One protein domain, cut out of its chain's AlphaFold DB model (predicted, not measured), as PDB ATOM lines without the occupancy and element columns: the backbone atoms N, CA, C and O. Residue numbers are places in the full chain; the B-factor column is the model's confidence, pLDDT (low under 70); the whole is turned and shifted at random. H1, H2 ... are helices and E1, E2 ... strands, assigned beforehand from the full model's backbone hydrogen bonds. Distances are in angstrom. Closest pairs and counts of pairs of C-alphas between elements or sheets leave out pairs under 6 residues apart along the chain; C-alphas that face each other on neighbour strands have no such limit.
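This is residues 81 to 189 of the 295 residues of the protein "LuxE domain-containing protein" of Deltaproteobacteria bacterium (UniProt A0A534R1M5). What does the model look like? A small sheet of three parallel strands, E1 E2 E3, has H3 and H4 over one face in two layers, helices on one face of a sheet, while H2 lies beyond the sheet near H3 and H1 lies farthest out. What makes it up? The printed part has 109 residues, with four named helices and three named strands in the order H1 H2 E1 H3 E2 H4 E3, class mixed. How spread out is it? It is compact and rounded, with a radius of gyration of the C-alphas of 13.1 A and spans of 34 by 31 by 31 A.

How do the strands pair? E1, residues 121 to 124, and E2, residues 150 to 153, are parallel, with N 122 and O 150 within hydrogen-bond range at 2.9 A. E3, residues 184 to 188, is parallel to E2, with N 185 and O 151 within range at 2.8 A. Which helices are on the sheet? H4, residues 166 to 177, is over E2 and E3, its height over the sheet 10.4 A; its closest C-alphas to E3 are those of Phe 170 and Cys 184, 7.0 A. H3, residues 126 to 138, is on the same face over E1 and only just stands up from the sheet, rising 42 degrees. It only just touches H4, with 3 pairs of C-alphas within 8 A, the closest Phe 133 and Glu 172 at 6.6 A. What of the others? H2, residues 103 to 116, is close but not clearly touching H3, the closest C-alphas being Ile 103 and Leu 132, 7.0 A. H1, residues 81 to 88, is only just apart from E1, the closest C-alphas 8.3 A apart. In H1, H2, H3 and H4 every O i to N i+4 pair is within hydrogen-bond range.

Where are the anchors? C-alpha 81, in H1, is at (16.581, 6.024, -11.723), and C-alpha 188, in E3, is at (4.364, 8.418, -13.940). How long are the helices? H2 measures 20.0 A from first to last C-alpha, H3 18.4 A and H4 15.8 A. Which units recur? E1, H3, E2 and E2, H4, E3 are strand-helix-strand units, parallel neighbour strands with a helix between, each with a right-handed crossover.

Is it unbroken, and which links are long? The printed part has no cut; H1 to H2, H3 to E2 and E2 to H4 are long links. Where is confidence low? Residues 81 to 90 and 158 to 159 have pLDDT under 70.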
ATOM      1  N   CYS A  81      15.933   6.357 -10.456       54.03
ATOM      2  CA  CYS A  81      16.581   6.024 -11.723       54.03
ATOM      3  C   CYS A  81      17.954   5.340 -11.530       54.03
ATOM      4  O   CYS A  81      18.353   4.548 -12.382       54.03
ATOM      5  N   ALA A  82      18.654   5.610 -10.417       54.66
ATOM      6  CA  ALA A  82      19.929   4.962 -10.087       54.66
ATOM      7  C   ALA A  82      19.760   3.444  -9.957       54.66
ATOM      8  O   ALA A  82      20.505   2.677 -10.561       54.66
ATOM      9  N   TRP A  83      18.698   3.027  -9.270       55.91
ATOM     10  CA  TRP A  83      18.409   1.619  -9.022       55.91
ATOM     11  C   TRP A  83      18.045   0.854 -10.300       55.91
ATOM     12  O   TRP A  83      18.524  -0.255 -10.522       55.91
ATOM     13  N   VAL A  84      17.256   1.468 -11.192       59.81
ATOM     14  CA  VAL A  84      16.922   0.884 -12.506       59.81
ATOM     15  C   VAL A  84      18.185   0.631 -13.331       59.81
ATOM     16  O   VAL A  84      18.318  -0.434 -13.934       59.81
ATOM     17  N   GLY A  85      19.116   1.590 -13.346       59.03
ATOM     18  CA  GLY A  85      20.393   1.444 -14.040       59.03
ATOM     19  C   GLY A  85      21.249   0.316 -13.463       59.03
ATOM     20  O   GLY A  85      21.740  -0.516 -14.220       59.03
ATOM     21  N   GLU A  86      21.375   0.259 -12.137       62.19
ATOM     22  CA  GLU A  86      22.182  -0.745 -11.429       62.19
ATOM     23  C   GLU A  86      21.621  -2.170 -11.547       62.19
ATOM     24  O   GLU A  86      22.391  -3.123 -11.635       62.19
ATOM     25  N   MET A  87      20.295  -2.335 -11.549       58.72
ATOM     26  CA  MET A  87      19.675  -3.666 -11.553       58.72
ATOM     27  C   MET A  87      19.382  -4.227 -12.942       58.72
ATOM     28  O   MET A  87      19.418  -5.443 -13.124       58.72
ATOM     29  N   LEU A  88      19.014  -3.371 -13.900       64.56
ATOM     30  CA  LEU A  88      18.513  -3.809 -15.209       64.56
ATOM     31  C   LEU A  88      19.457  -3.455 -16.362       64.56
ATOM     32  O   LEU A  88      19.330  -4.019 -17.452       64.56
ATOM     33  N   GLY A  89      20.383  -2.518 -16.151       61.25
ATOM     34  CA  GLY A  89      21.411  -2.180 -17.125       61.25
ATOM     35  C   GLY A  89      22.525  -3.224 -17.146       61.25
ATOM     36  O   GLY A  89      22.906  -3.761 -16.111       61.25
ATOM     37  N   ARG A  90      23.086  -3.491 -18.333       68.25
ATOM     38  CA  ARG A  90      24.442  -4.067 -18.407       68.25
ATOM     39  C   ARG A  90      25.473  -3.050 -17.932       68.25
ATOM     40  O   ARG A  90      26.353  -3.401 -17.165       68.25
ATOM     41  N   ASP A  91      25.270  -1.806 -18.356       75.25
ATOM     42  CA  ASP A  91      25.991  -0.613 -17.940       75.25
ATOM     43  C   ASP A  91      24.976   0.535 -17.799       75.25
ATOM     44  O   ASP A  91      23.980   0.583 -18.533       75.25
ATOM     45  N   ALA A  92      25.218   1.459 -16.869       76.44
ATOM     46  CA  ALA A  92      24.407   2.659 -16.675       76.44
ATOM     47  C   ALA A  92      25.305   3.898 -16.628       76.44
ATOM     48  O   ALA A  92      26.244   3.966 -15.836       76.44
ATOM     49  N   GLU A  93      24.994   4.891 -17.458       83.50
ATOM     50  CA  GLU A  93      25.720   6.158 -17.520       83.50
ATOM     51  C   GLU A  93      24.771   7.329 -17.244       83.50
ATOM     52  O   GLU A  93      23.637   7.370 -17.727       83.50
ATOM     53  N   TRP A  94      25.243   8.294 -16.457       82.69
ATOM     54  CA  TRP A  94      24.489   9.480 -16.057       82.69
ATOM     55  C   TRP A  94      25.017  10.691 -16.802       82.69
ATOM     56  O   TRP A  94      26.221  10.906 -16.829       82.69
ATOM     57  N   PHE A  95      24.135  11.519 -17.361       84.75
ATOM     58  CA  PHE A  95      24.511  12.718 -18.130       84.75
ATOM     59  C   PHE A  95      24.090  14.028 -17.455       84.75
ATOM     60  O   PHE A  95      24.017  15.067 -18.103       84.75
ATOM     61  N   VAL A  96      23.788  13.993 -16.158       75.88
ATOM     62  CA  VAL A  96      23.446  15.177 -15.364       75.88
ATOM     63  C   VAL A  96      24.480  15.321 -14.257       75.88
ATOM     64  O   VAL A  96      24.645  14.404 -13.456       75.88
ATOM     65  N   GLY A  97      25.161  16.465 -14.227       72.06
ATOM     66  CA  GLY A  97      26.112  16.835 -13.179       72.06
ATOM     67  C   GLY A  97      25.665  18.090 -12.424       72.06
ATOM     68  O   GLY A  97      24.567  18.605 -12.642       72.06
ATOM     69  N   ASP A  98      26.545  18.644 -11.590       70.31
ATOM     70  CA  ASP A  98      26.247  19.792 -10.707       70.31
ATOM     71  C   ASP A  98      25.764  21.055 -11.444       70.31
ATOM     72  O   ASP A  98      25.128  21.932 -10.863       70.31
ATOM     73  N   ARG A  99      26.076  21.166 -12.742       73.88
ATOM     74  CA  ARG A  99      25.704  22.301 -13.604       73.88
ATOM     75  C   ARG A  99      24.541  21.992 -14.554       73.88
ATOM     76  O   ARG A  99      24.274  22.784 -15.455       73.88
ATOM     77  N   GLY A 100      23.858  20.865 -14.360       72.12
ATOM     78  CA  GLY A 100      22.755  20.404 -15.201       72.12
ATOM     79  C   GLY A 100      23.182  19.382 -16.258       72.12
ATOM     80  O   GLY A 100      24.120  18.611 -16.056       72.12
ATOM     81  N   LEU A 101      22.450  19.352 -17.376       81.00
ATOM     82  CA  LEU A 101      22.650  18.393 -18.464       81.00
ATOM     83  C   LEU A 101      24.008  18.587 -19.150       81.00
ATOM     84  O   LEU A 101      24.285  19.630 -19.746       81.00
ATOM     85  N   GLU A 102      24.824  17.542 -19.146       89.12
ATOM     86  CA  GLU A 102      26.121  17.482 -19.816       89.12
ATOM     87  C   GLU A 102      25.937  17.127 -21.295       89.12
ATOM     88  O   GLU A 102      26.254  16.029 -21.755       89.12
ATOM     89  N   ILE A 103      25.361  18.072 -22.041       91.62
ATOM     90  CA  ILE A 103      24.830  17.818 -23.383       91.62
ATOM     91  C   ILE A 103      25.877  17.304 -24.375       91.62
ATOM     92  O   ILE A 103      25.571  16.418 -25.163       91.62
ATOM     93  N   GLU A 104      27.113  17.806 -24.332       94.00
ATOM     94  CA  GLU A 104      28.163  17.337 -25.245       94.00
ATOM     95  C   GLU A 104      28.541  15.879 -24.968       94.00
ATOM     96  O   GLU A 104      28.614  15.093 -25.911       94.00
ATOM     97  N   ARG A 105      28.673  15.487 -23.688       94.25
ATOM     98  CA  ARG A 105      28.936  14.089 -23.309       94.25
ATOM     99  C   ARG A 105      27.780  13.187 -23.733       94.25
ATOM    100  O   ARG A 105      28.010  12.110 -24.268       94.25
ATOM    101  N   LEU A 106      26.537  13.645 -23.560       93.56
ATOM    102  CA  LEU A 106      25.361  12.898 -24.010       93.56
ATOM    103  C   LEU A 106      25.366  12.683 -25.531       93.56
ATOM    104  O   LEU A 106      25.108  11.576 -25.997       93.56
ATOM    105  N   LEU A 107      25.668  13.715 -26.324       96.25
ATOM    106  CA  LEU A 107      25.727  13.597 -27.785       96.25
ATOM    107  C   LEU A 107      26.876  12.693 -28.259       96.25
ATOM    108  O   LEU A 107      26.725  11.989 -29.261       96.25
ATOM    109  N   GLU A 108      28.014  12.714 -27.569       95.88
ATOM    110  CA  GLU A 108      29.131  11.801 -27.822       95.88
ATOM    111  C   GLU A 108      28.743  10.352 -27.509       95.88
ATOM    112  O   GLU A 108      28.829   9.500 -28.401       95.88
ATOM    113  N   GLY A 109      28.198  10.101 -26.314       94.50
ATOM    114  CA  GLY A 109      27.731   8.783 -25.885       94.50
ATOM    115  C   GLY A 109      26.658   8.207 -26.815       94.50
ATOM    116  O   GLY A 109      26.764   7.060 -27.247       94.50
ATOM    117  N   LEU A 110      25.673   9.010 -27.236       95.56
ATOM    118  CA  LEU A 110      24.677   8.585 -28.233       95.56
ATOM    119  C   LEU A 110      25.327   8.187 -29.569       95.56
ATOM    120  O   LEU A 110      24.907   7.206 -30.184       95.56
ATOM    121  N   GLY A 111      26.367   8.906 -30.004       96.50
ATOM    122  CA  GLY A 111      27.117   8.585 -31.221       96.50
ATOM    123  C   GLY A 111      27.937   7.297 -31.109       96.50
ATOM    124  O   GLY A 111      28.064   6.558 -32.085       96.50
ATOM    125  N   GLU A 112      28.480   6.993 -29.933       95.06
ATOM    126  CA  GLU A 112      29.129   5.705 -29.672       95.06
ATOM    127  C   GLU A 112      28.137   4.547 -29.718       95.06
ATOM    128  O   GLU A 112      28.398   3.539 -30.382       95.06
ATOM    129  N   ARG A 113      26.982   4.703 -29.061       94.50
ATOM    130  CA  ARG A 113      25.947   3.665 -29.032       94.50
ATOM    131  C   ARG A 113      25.364   3.414 -30.421       94.50
ATOM    132  O   ARG A 113      25.219   2.257 -30.806       94.50
ATOM    133  N   GLU A 114      25.149   4.460 -31.217       96.31
ATOM    134  CA  GLU A 114      24.803   4.332 -32.640       96.31
ATOM    135  C   GLU A 114      25.839   3.498 -33.412       96.31
ATOM    136  O   GLU A 114      25.462   2.547 -34.096       96.31
ATOM    137  N   ARG A 115      27.142   3.794 -33.271       96.38
ATOM    138  CA  ARG A 115      28.209   3.029 -33.948       96.38
ATOM    139  C   ARG A 115      28.258   1.565 -33.515       96.38
ATOM    140  O   ARG A 115      28.551   0.705 -34.341       96.38
ATOM    141  N   SER A 116      27.991   1.285 -32.239       94.25
ATOM    142  CA  SER A 116      27.969  -0.083 -31.709       94.25
ATOM    143  C   SER A 116      26.764  -0.899 -32.197       94.25
ATOM    144  O   SER A 116      26.830  -2.125 -32.247       94.25
ATOM    145  N   GLY A 117      25.658  -0.232 -32.547       92.44
ATOM    146  CA  GLY A 117      24.384  -0.876 -32.866       92.44
ATOM    147  C   GLY A 117      23.665  -1.491 -31.659       92.44
ATOM    148  O   GLY A 117      22.636  -2.146 -31.837       92.44
ATOM    149  N   GLU A 118      24.174  -1.293 -30.440       89.25
ATOM    150  CA  GLU A 118      23.559  -1.800 -29.217       89.25
ATOM    151  C   GLU A 118      22.218  -1.112 -28.932       89.25
ATOM    152  O   GLU A 118      22.029   0.087 -29.159       89.25
ATOM    153  N   ALA A 119      21.268  -1.891 -28.413       92.00
ATOM    154  CA  ALA A 119      20.001  -1.362 -27.935       92.00
ATOM    155  C   ALA A 119      20.207  -0.628 -26.607       92.00
ATOM    156  O   ALA A 119      20.774  -1.193 -25.672       92.00
ATOM    157  N   VAL A 120      19.690   0.595 -26.507       92.88
ATOM    158  CA  VAL A 120      19.815   1.425 -25.303       92.88
ATOM    159  C   VAL A 120      18.462   1.894 -24.786       92.88
ATOM    160  O   VAL A 120      17.514   2.075 -25.553       92.88
ATOM    161  N   LEU A 121      18.375   2.124 -23.478       91.69
ATOM    162  CA  LEU A 121      17.276   2.854 -22.858       91.69
ATOM    163  C   LEU A 121      17.747   4.277 -22.561       91.69
ATOM    164  O   LEU A 121      18.619   4.475 -21.721       91.69
ATOM    165  N   VAL A 122      17.154   5.266 -23.226       93.00
ATOM    166  CA  VAL A 122      17.363   6.680 -22.895       93.00
ATOM    167  C   VAL A 122      16.222   7.121 -21.986       93.00
ATOM    168  O   VAL A 122      15.066   7.134 -22.410       93.00
ATOM    169  N   ALA A 123      16.530   7.460 -20.738       89.88
ATOM    170  CA  ALA A 123      15.540   7.820 -19.729       89.88
ATOM    171  C   ALA A 123      15.781   9.230 -19.180       89.88
ATOM    172  O   ALA A 123      16.921   9.623 -18.939       89.88
ATOM    173  N   GLY A 124      14.705   9.980 -18.956       87.50
ATOM    174  CA  GLY A 124      14.784  11.297 -18.337       87.50
ATOM    175  C   GLY A 124      13.449  12.039 -18.328       87.50
ATOM    176  O   GLY A 124      12.463  11.563 -18.890       87.50
ATOM    177  N   PRO A 125      13.400  13.225 -17.707       86.81
ATOM    178  CA  PRO A 125      12.214  14.063 -17.749       86.81
ATOM    179  C   PRO A 125      12.064  14.743 -19.115       86.81
ATOM    180  O   PRO A 125      13.047  15.005 -19.822       86.81
ATOM    181  N   THR A 126      10.836  15.129 -19.456       90.44
ATOM    182  CA  THR A 126      10.483  15.772 -20.730       90.44
ATOM    183  C   THR A 126      11.346  17.006 -21.024       90.44
ATOM    184  O   THR A 126      11.687  17.262 -22.178       90.44
ATOM    185  N   ALA A 127      11.732  17.767 -19.993       87.31
ATOM    186  CA  ALA A 127      12.595  18.942 -20.131       87.31
ATOM    187  C   ALA A 127      13.997  18.617 -20.657       87.31
ATOM    188  O   ALA A 127      14.484  19.305 -21.552       87.31
ATOM    189  N   ILE A 128      14.598  17.527 -20.182       88.12
ATOM    190  CA  ILE A 128      15.921  17.086 -20.635       88.12
ATOM    191  C   ILE A 128      15.854  16.601 -22.085       88.12
ATOM    192  O   ILE A 128      16.729  16.928 -22.885       88.12
ATOM    193  N   PHE A 129      14.780  15.906 -22.468       93.75
ATOM    194  CA  PHE A 129      14.555  15.549 -23.870       93.75
ATOM    195  C   PHE A 129      14.360  16.773 -24.765       93.75
ATOM    196  O   PHE A 129      14.893  16.811 -25.870       93.75
ATOM    197  N   ALA A 130      13.634  17.794 -24.302       92.81
ATOM    198  CA  ALA A 130      13.467  19.029 -25.061       92.81
ATOM    199  C   ALA A 130      14.815  19.733 -25.313       92.81
ATOM    200  O   ALA A 130      15.059  20.180 -26.439       92.81
ATOM    201  N   ASP A 131      15.692  19.777 -24.305       91.19
ATOM    202  CA  ASP A 131      17.054  20.304 -24.430       91.19
ATOM    203  C   ASP A 131      17.914  19.448 -25.375       91.19
ATOM    204  O   ASP A 131      18.597  19.997 -26.243       91.19
ATOM    205  N   LEU A 132      17.824  18.117 -25.287       94.31
ATOM    206  CA  LEU A 132      18.493  17.195 -26.208       94.31
ATOM    207  C   LEU A 132      18.055  17.421 -27.660       94.31
ATOM    208  O   LEU A 132      18.896  17.560 -28.545       94.31
ATOM    209  N   PHE A 133      16.749  17.491 -27.925       95.75
ATOM    210  CA  PHE A 133      16.241  17.702 -29.281       95.75
ATOM    211  C   PHE A 133      16.661  19.066 -29.837       95.75
ATOM    212  O   PHE A 133      17.003  19.176 -31.014       95.75
ATOM    213  N   GLU A 134      16.696  20.107 -29.002       94.50
ATOM    214  CA  GLU A 134      17.231  21.411 -29.404       94.50
ATOM    215  C   GLU A 134      18.731  21.352 -29.717       94.50
ATOM    216  O   GLU A 134      19.173  21.880 -30.740       94.50
ATOM    217  N   ALA A 135      19.516  20.661 -28.896       94.75
ATOM    218  CA  ALA A 135      20.938  20.467 -29.149       94.75
ATOM    219  C   ALA A 135      21.193  19.697 -30.452       94.75
ATOM    220  O   ALA A 135      22.065  20.084 -31.231       94.75
ATOM    221  N   CYS A 136      20.397  18.661 -30.728       96.62
ATOM    222  CA  CYS A 136      20.436  17.913 -31.979       96.62
ATOM    223  C   CYS A 136      20.118  18.806 -33.186       96.62
ATOM    224  O   CYS A 136      20.868  18.794 -34.162       96.62
ATOM    225  N   ARG A 137      19.066  19.633 -33.118       95.38
ATOM    226  CA  ARG A 137      18.727  20.582 -34.195       95.38
ATOM    227  C   ARG A 137      19.838  21.598 -34.438       95.38
ATOM    228  O   ARG A 137      20.271  21.764 -35.574       95.38
ATOM    229  N   THR A 138      20.317  22.247 -33.379       95.38
ATOM    230  CA  THR A 138      21.342  23.302 -33.471       95.38
ATOM    231  C   THR A 138      22.686  22.780 -33.970       95.38
ATOM    232  O   THR A 138      23.368  23.478 -34.714       95.38
ATOM    233  N   ARG A 139      23.057  21.543 -33.613       95.50
ATOM    234  CA  ARG A 139      24.304  20.900 -34.064       95.50
ATOM    235  C   ARG A 139      24.148  20.101 -35.359       95.50
ATOM    236  O   ARG A 139      25.119  19.502 -35.809       95.50
ATOM    237  N   GLY A 140      22.948  20.043 -35.941       95.50
ATOM    238  CA  GLY A 140      22.676  19.225 -37.128       95.50
ATOM    239  C   GLY A 140      22.924  17.730 -36.899       95.50
ATOM    240  O   GLY A 140      23.388  17.036 -37.802       95.50
ATOM    241  N   ARG A 141      22.667  17.233 -35.683       95.50
ATOM    242  CA  ARG A 141      22.879  15.836 -35.289       95.50
ATOM    243  C   ARG A 141      21.562  15.065 -35.284       95.50
ATOM    244  O   ARG A 141      20.523  15.542 -34.824       95.50
ATOM    245  N   ALA A 142      21.628  13.839 -35.774       96.88
ATOM    246  CA  ALA A 142      20.597  12.830 -35.622       96.88
ATOM    247  C   ALA A 142      21.297  11.482 -35.476       96.88
ATOM    248  O   ALA A 142      22.274  11.226 -36.176       96.88
ATOM    249  N   PHE A 143      20.788  10.661 -34.571       97.31
ATOM    250  CA  PHE A 143      21.311   9.345 -34.246       97.31
ATOM    251  C   PHE A 143      20.298   8.276 -34.666       97.31
ATOM    252  O   PHE A 143      19.081   8.500 -34.655       97.31
ATOM    253  N   ARG A 144      20.795   7.099 -35.023       96.69
ATOM    254  CA  ARG A 144      20.038   5.882 -35.315       96.69
ATOM    255  C   ARG A 144      20.432   4.819 -34.302       96.69
ATOM    256  O   ARG A 144      21.295   3.985 -34.554       96.69
ATOM    257  N   LEU A 145      19.805   4.883 -33.132       97.00
ATOM    258  CA  LEU A 145      20.065   3.920 -32.067       97.00
ATOM    259  C   LEU A 145      19.668   2.501 -32.498       97.00
ATOM    260  O   LEU A 145      18.772   2.315 -33.328       97.00
ATOM    261  N   GLY A 146      20.342   1.502 -31.922       95.19
ATOM    262  CA  GLY A 146      20.190   0.102 -32.304       95.19
ATOM    263  C   GLY A 146      18.745  -0.409 -32.202       95.19
ATOM    264  O   GLY A 146      17.971   0.082 -31.368       95.19
ATOM    265  N   PRO A 147      18.344  -1.409 -33.010       93.56
ATOM    266  CA  PRO A 147      17.022  -2.022 -32.915       93.56
ATOM    267  C   PRO A 147      16.702  -2.479 -31.490       93.56
ATOM    268  O   PRO A 147      17.509  -3.127 -30.835       93.56
ATOM    269  N   GLY A 148      15.503  -2.152 -31.009       90.44
ATOM    270  CA  GLY A 148      15.099  -2.443 -29.631       90.44
ATOM    271  C   GLY A 148      15.426  -1.337 -28.629       90.44
ATOM    272  O   GLY A 148      14.988  -1.450 -27.483       90.44
ATOM    273  N   SER A 149      16.106  -0.263 -29.054       95.69
ATOM    274  CA  SER A 149      16.279   0.942 -28.238       95.69
ATOM    275  C   SER A 149      14.939   1.566 -27.851       95.69
ATOM    276  O   SER A 149      13.951   1.497 -28.595       95.69
ATOM    277  N   ARG A 150      14.910   2.174 -26.667       94.62
ATOM    278  CA  ARG A 150      13.705   2.715 -26.036       94.62
ATOM    279  C   ARG A 150      13.960   4.092 -25.455       94.62
ATOM    280  O   ARG A 150      15.081   4.432 -25.084       94.62
ATOM    281  N   VAL A 151      12.879   4.852 -25.343       95.69
ATOM    282  CA  VAL A 151      12.851   6.136 -24.642       95.69
ATOM    283  C   VAL A 151      11.867   6.027 -23.485       95.69
ATOM    284  O   VAL A 151      10.736   5.589 -23.700       95.69
ATOM    285  N   MET A 152      12.280   6.426 -22.284       94.00
ATOM    286  CA  MET A 152      11.398   6.568 -21.126       94.00
ATOM    287  C   MET A 152      11.318   8.035 -20.709       94.00
ATOM    288  O   MET A 152      12.296   8.602 -20.228       94.00
ATOM    289  N   ASP A 153      10.147   8.636 -20.909       91.94
ATOM    290  CA  ASP A 153       9.827   9.996 -20.473       91.94
ATOM    291  C   ASP A 153       9.149   9.950 -19.105       91.94
ATOM    292  O   ASP A 153       8.046   9.417 -18.993       91.94
ATOM    293  N   THR A 154       9.771  10.526 -18.081       87.25
ATOM    294  CA  THR A 154       9.231  10.569 -16.706       87.25
ATOM    295  C   THR A 154       8.380  11.821 -16.448       87.25
ATOM    296  O   THR A 154       8.107  12.193 -15.307       87.25
ATOM    297  N   GLY A 155       7.988  12.540 -17.507       84.94
ATOM    298  CA  GLY A 155       7.172  13.748 -17.416       84.94
ATOM    299  C   GLY A 155       7.967  15.004 -17.046       84.94
ATOM    300  O   GLY A 155       9.186  15.077 -17.195       84.94
ATOM    301  N   GLY A 156       7.267  16.046 -16.585       78.38
ATOM    302  CA  GLY A 156       7.895  17.330 -16.241       78.38
ATOM    303  C   GLY A 156       7.966  18.335 -17.397       78.38
ATOM    304  O   GLY A 156       8.942  19.062 -17.537       78.38
ATOM    305  N   ALA A 157       6.912  18.430 -18.212       71.69
ATOM    306  CA  ALA A 157       6.805  19.400 -19.311       71.69
ATOM    307  C   ALA A 157       6.516  20.859 -18.870       71.69
ATOM    308  O   ALA A 157       6.248  21.725 -19.706       71.69
ATOM    309  N   LYS A 158       6.514  21.157 -17.564       66.75
ATOM    310  CA  LYS A 158       6.264  22.517 -17.058       66.75
ATOM    311  C   LYS A 158       7.489  23.402 -17.296       66.75
ATOM    312  O   LYS A 158       8.608  22.995 -17.018       66.75
ATOM    313  N   GLY A 159       7.267  24.625 -17.776       63.97
ATOM    314  CA  GLY A 159       8.339  25.607 -17.976       63.97
ATOM    315  C   GLY A 159       9.216  25.366 -19.210       63.97
ATOM    316  O   GLY A 159      10.253  26.011 -19.346       63.97
ATOM    317  N   LEU A 160       8.813  24.471 -20.124       77.06
ATOM    318  CA  LEU A 160       9.526  24.289 -21.390       77.06
ATOM    319  C   LEU A 160       9.527  25.589 -22.199       77.06
ATOM    320  O   LEU A 160       8.473  26.186 -22.426       77.06
ATOM    321  N   ARG A 161      10.700  25.971 -22.721       76.06
ATOM    322  CA  ARG A 161      10.847  27.122 -23.633       76.06
ATOM    323  C   ARG A 161       9.962  26.990 -24.876       76.06
ATOM    324  O   ARG A 161       9.458  27.984 -25.386       76.06
ATOM    325  N   ARG A 162       9.765  25.756 -25.351       78.94
ATOM    326  CA  ARG A 162       8.875  25.413 -26.462       78.94
ATOM    327  C   ARG A 162       7.912  24.306 -26.022       78.94
ATOM    328  O   ARG A 162       8.391  23.249 -25.614       78.94
ATOM    329  N   PRO A 163       6.584  24.500 -26.134       82.19
ATOM    330  CA  PRO A 163       5.619  23.450 -25.832       82.19
ATOM    331  C   PRO A 163       5.872  22.195 -26.674       82.19
ATOM    332  O   PRO A 163       6.009  22.279 -27.898       82.19
ATOM    333  N   LEU A 164       5.903  21.032 -26.023       87.38
ATOM    334  CA  LEU A 164       6.116  19.740 -26.666       87.38
ATOM    335  C   LEU A 164       4.896  18.849 -26.426       87.38
ATOM    336  O   LEU A 164       4.676  18.354 -25.327       87.38
ATOM    337  N   SER A 165       4.069  18.674 -27.460       90.00
ATOM    338  CA  SER A 165       2.947  17.731 -27.396       90.00
ATOM    339  C   SER A 165       3.454  16.291 -27.444       90.00
ATOM    340  O   SER A 165       4.527  16.036 -27.983       90.00
ATOM    341  N   ARG A 166       2.653  15.323 -26.982       88.75
ATOM    342  CA  ARG A 166       3.001  13.890 -27.055       88.75
ATOM    343  C   ARG A 166       3.345  13.438 -28.482       88.75
ATOM    344  O   ARG A 166       4.359  12.788 -28.706       88.75
ATOM    345  N   ALA A 167       2.542  13.839 -29.470       91.81
ATOM    346  CA  ALA A 167       2.839  13.556 -30.876       91.81
ATOM    347  C   ALA A 167       4.132  14.249 -31.343       91.81
ATOM    348  O   ALA A 167       4.893  13.671 -32.115       91.81
ATOM    349  N   GLY A 168       4.396  15.470 -30.866       94.62
ATOM    350  CA  GLY A 168       5.659  16.169 -31.095       94.62
ATOM    351  C   GLY A 168       6.850  15.407 -30.523       94.62
ATOM    352  O   GLY A 168       7.793  15.150 -31.260       94.62
ATOM    353  N   PHE A 169       6.764  14.968 -29.268       95.00
ATOM    354  CA  PHE A 169       7.791  14.174 -28.596       95.00
ATOM    355  C   PHE A 169       8.148  12.916 -29.399       95.00
ATOM    356  O   PHE A 169       9.320  12.673 -29.674       95.00
ATOM    357  N   PHE A 170       7.149  12.159 -29.868       95.62
ATOM    358  CA  PHE A 170       7.394  10.964 -30.684       95.62
ATOM    359  C   PHE A 170       8.055  11.278 -32.029       95.62
ATOM    360  O   PHE A 170       8.915  10.520 -32.476       95.62
ATOM    361  N   ARG A 171       7.686  12.392 -32.679       96.81
ATOM    362  CA  ARG A 171       8.357  12.817 -33.917       96.81
ATOM    363  C   ARG A 171       9.814  13.187 -33.671       96.81
ATOM    364  O   ARG A 171      10.652  12.814 -34.479       96.81
ATOM    365  N   GLU A 172      10.107  13.898 -32.587       97.31
ATOM    366  CA  GLU A 172      11.477  14.279 -32.227       97.31
ATOM    367  C   GLU A 172      12.320  13.037 -31.882       97.31
ATOM    368  O   GLU A 172      13.435  12.902 -32.385       97.31
ATOM    369  N   CYS A 173      11.760  12.069 -31.144       97.69
ATOM    370  CA  CYS A 173      12.406  10.772 -30.887       97.69
ATOM    371  C   CYS A 173      12.744  10.035 -32.188       97.69
ATOM    372  O   CYS A 173      13.859   9.543 -32.363       97.69
ATOM    373  N   TRP A 174      11.810   9.992 -33.138       97.62
ATOM    374  CA  TRP A 174      12.056   9.369 -34.436       97.62
ATOM    375  C   TRP A 174      13.109  10.123 -35.260       97.62
ATOM    376  O   TRP A 174      13.996   9.509 -35.861       97.62
ATOM    377  N   ALA A 175      13.014  11.453 -35.296       97.44
ATOM    378  CA  ALA A 175      13.883  12.306 -36.094       97.44
ATOM    379  C   ALA A 175      15.331  12.288 -35.593       97.44
ATOM    380  O   ALA A 175      16.246  12.184 -36.409       97.44
ATOM    381  N   HIS A 176      15.531  12.357 -34.275       97.88
ATOM    382  CA  HIS A 176      16.848  12.554 -33.674       97.88
ATOM    383  C   HIS A 176      17.454  11.306 -33.040       97.88
ATOM    384  O   HIS A 176      18.666  11.291 -32.863       97.88
ATOM    385  N   LEU A 177      16.662  10.285 -32.703       97.88
ATOM    386  CA  LEU A 177      17.157   9.056 -32.064       97.88
ATOM    387  C   LEU A 177      16.846   7.785 -32.873       97.88
ATOM    388  O   LEU A 177      17.341   6.708 -32.547       97.88
ATOM    389  N   GLY A 178      16.005   7.877 -33.912       96.88
ATOM    390  CA  GLY A 178      15.544   6.710 -34.670       96.88
ATOM    391  C   GLY A 178      14.614   5.786 -33.878       96.88
ATOM    392  O   GLY A 178      14.352   4.666 -34.310       96.88
ATOM    393  N   VAL A 179      14.089   6.246 -32.738       97.19
ATOM    394  CA  VAL A 179      13.212   5.451 -31.870       97.19
ATOM    395  C   VAL A 179      11.758   5.699 -32.254       97.19
ATOM    396  O   VAL A 179      11.271   6.830 -32.237       97.19
ATOM    397  N   ALA A 180      11.049   4.633 -32.625       94.25
ATOM    398  CA  ALA A 180       9.642   4.716 -32.992       94.25
ATOM    399  C   ALA A 180       8.766   5.069 -31.780       94.25
ATOM    400  O   ALA A 180       9.042   4.658 -30.654       94.25
ATOM    401  N   GLY A 181       7.649   5.763 -32.021       93.12
ATOM    402  CA  GLY A 181       6.750   6.202 -30.950       93.12
ATOM    403  C   GLY A 181       6.275   5.066 -30.039       93.12
ATOM    404  O   GLY A 181       6.184   5.259 -28.834       93.12
ATOM    405  N   TYR A 182       6.027   3.858 -30.562       91.44
ATOM    406  CA  TYR A 182       5.630   2.686 -29.758       91.44
ATOM    407  C   TYR A 182       6.737   2.136 -28.838       91.44
ATOM    408  O   TYR A 182       6.432   1.356 -27.943       91.44
ATOM    409  N   SER A 183       7.992   2.548 -29.038       93.81
ATOM    410  CA  SER A 183       9.133   2.271 -28.150       93.81
ATOM    411  C   SER A 183       9.450   3.447 -27.216       93.81
ATOM    412  O   SER A 183      10.421   3.394 -26.463       93.81
ATOM    413  N   CYS A 184       8.646   4.512 -27.270       94.50
ATOM    414  CA  CYS A 184       8.664   5.610 -26.312       94.50
ATOM    415  C   CYS A 184       7.572   5.347 -25.272       94.50
ATOM    416  O   CYS A 184       6.390   5.313 -25.628       94.50
ATOM    417  N   VAL A 185       7.955   5.158 -24.015       92.94
ATOM    418  CA  VAL A 185       7.044   4.923 -22.892       92.94
ATOM    419  C   VAL A 185       7.064   6.126 -21.961       92.94
ATOM    420  O   VAL A 185       8.120   6.690 -21.688       92.94
ATOM    421  N   ASN A 186       5.893   6.537 -21.492       92.50
ATOM    422  CA  ASN A 186       5.799   7.466 -20.377       92.50
ATOM    423  C   ASN A 186       5.777   6.684 -19.059       92.50
ATOM    424  O   ASN A 186       5.129   5.642 -18.956       92.50
ATOM    425  N   GLU A 187       6.494   7.193 -18.073       92.06
ATOM    426  CA  GLU A 187       6.424   6.765 -16.686       92.06
ATOM    427  C   GLU A 187       5.791   7.897 -15.869       92.06
ATOM    428  O   GLU A 187       5.992   9.085 -16.149       92.06
ATOM    429  N   PHE A 188       4.943   7.516 -14.921       90.25
ATOM    430  CA  PHE A 188       4.364   8.418 -13.940       90.25
ATOM    431  C   PHE A 188       4.684   7.896 -12.548       90.25
ATOM    432  O   PHE A 188       4.302   6.777 -12.192       90.25
ATOM    433  N   GLY A 189       5.290   8.764 -11.756       87.56
ATOM    434  CA  GLY A 189       5.615   8.526 -10.366       87.56
ATOM    435  C   GLY A 189       5.736   9.846  -9.618       87.56
ATOM    436  O   GLY A 189       5.627  10.935 -10.192       87.56
TER     437      GLY A 189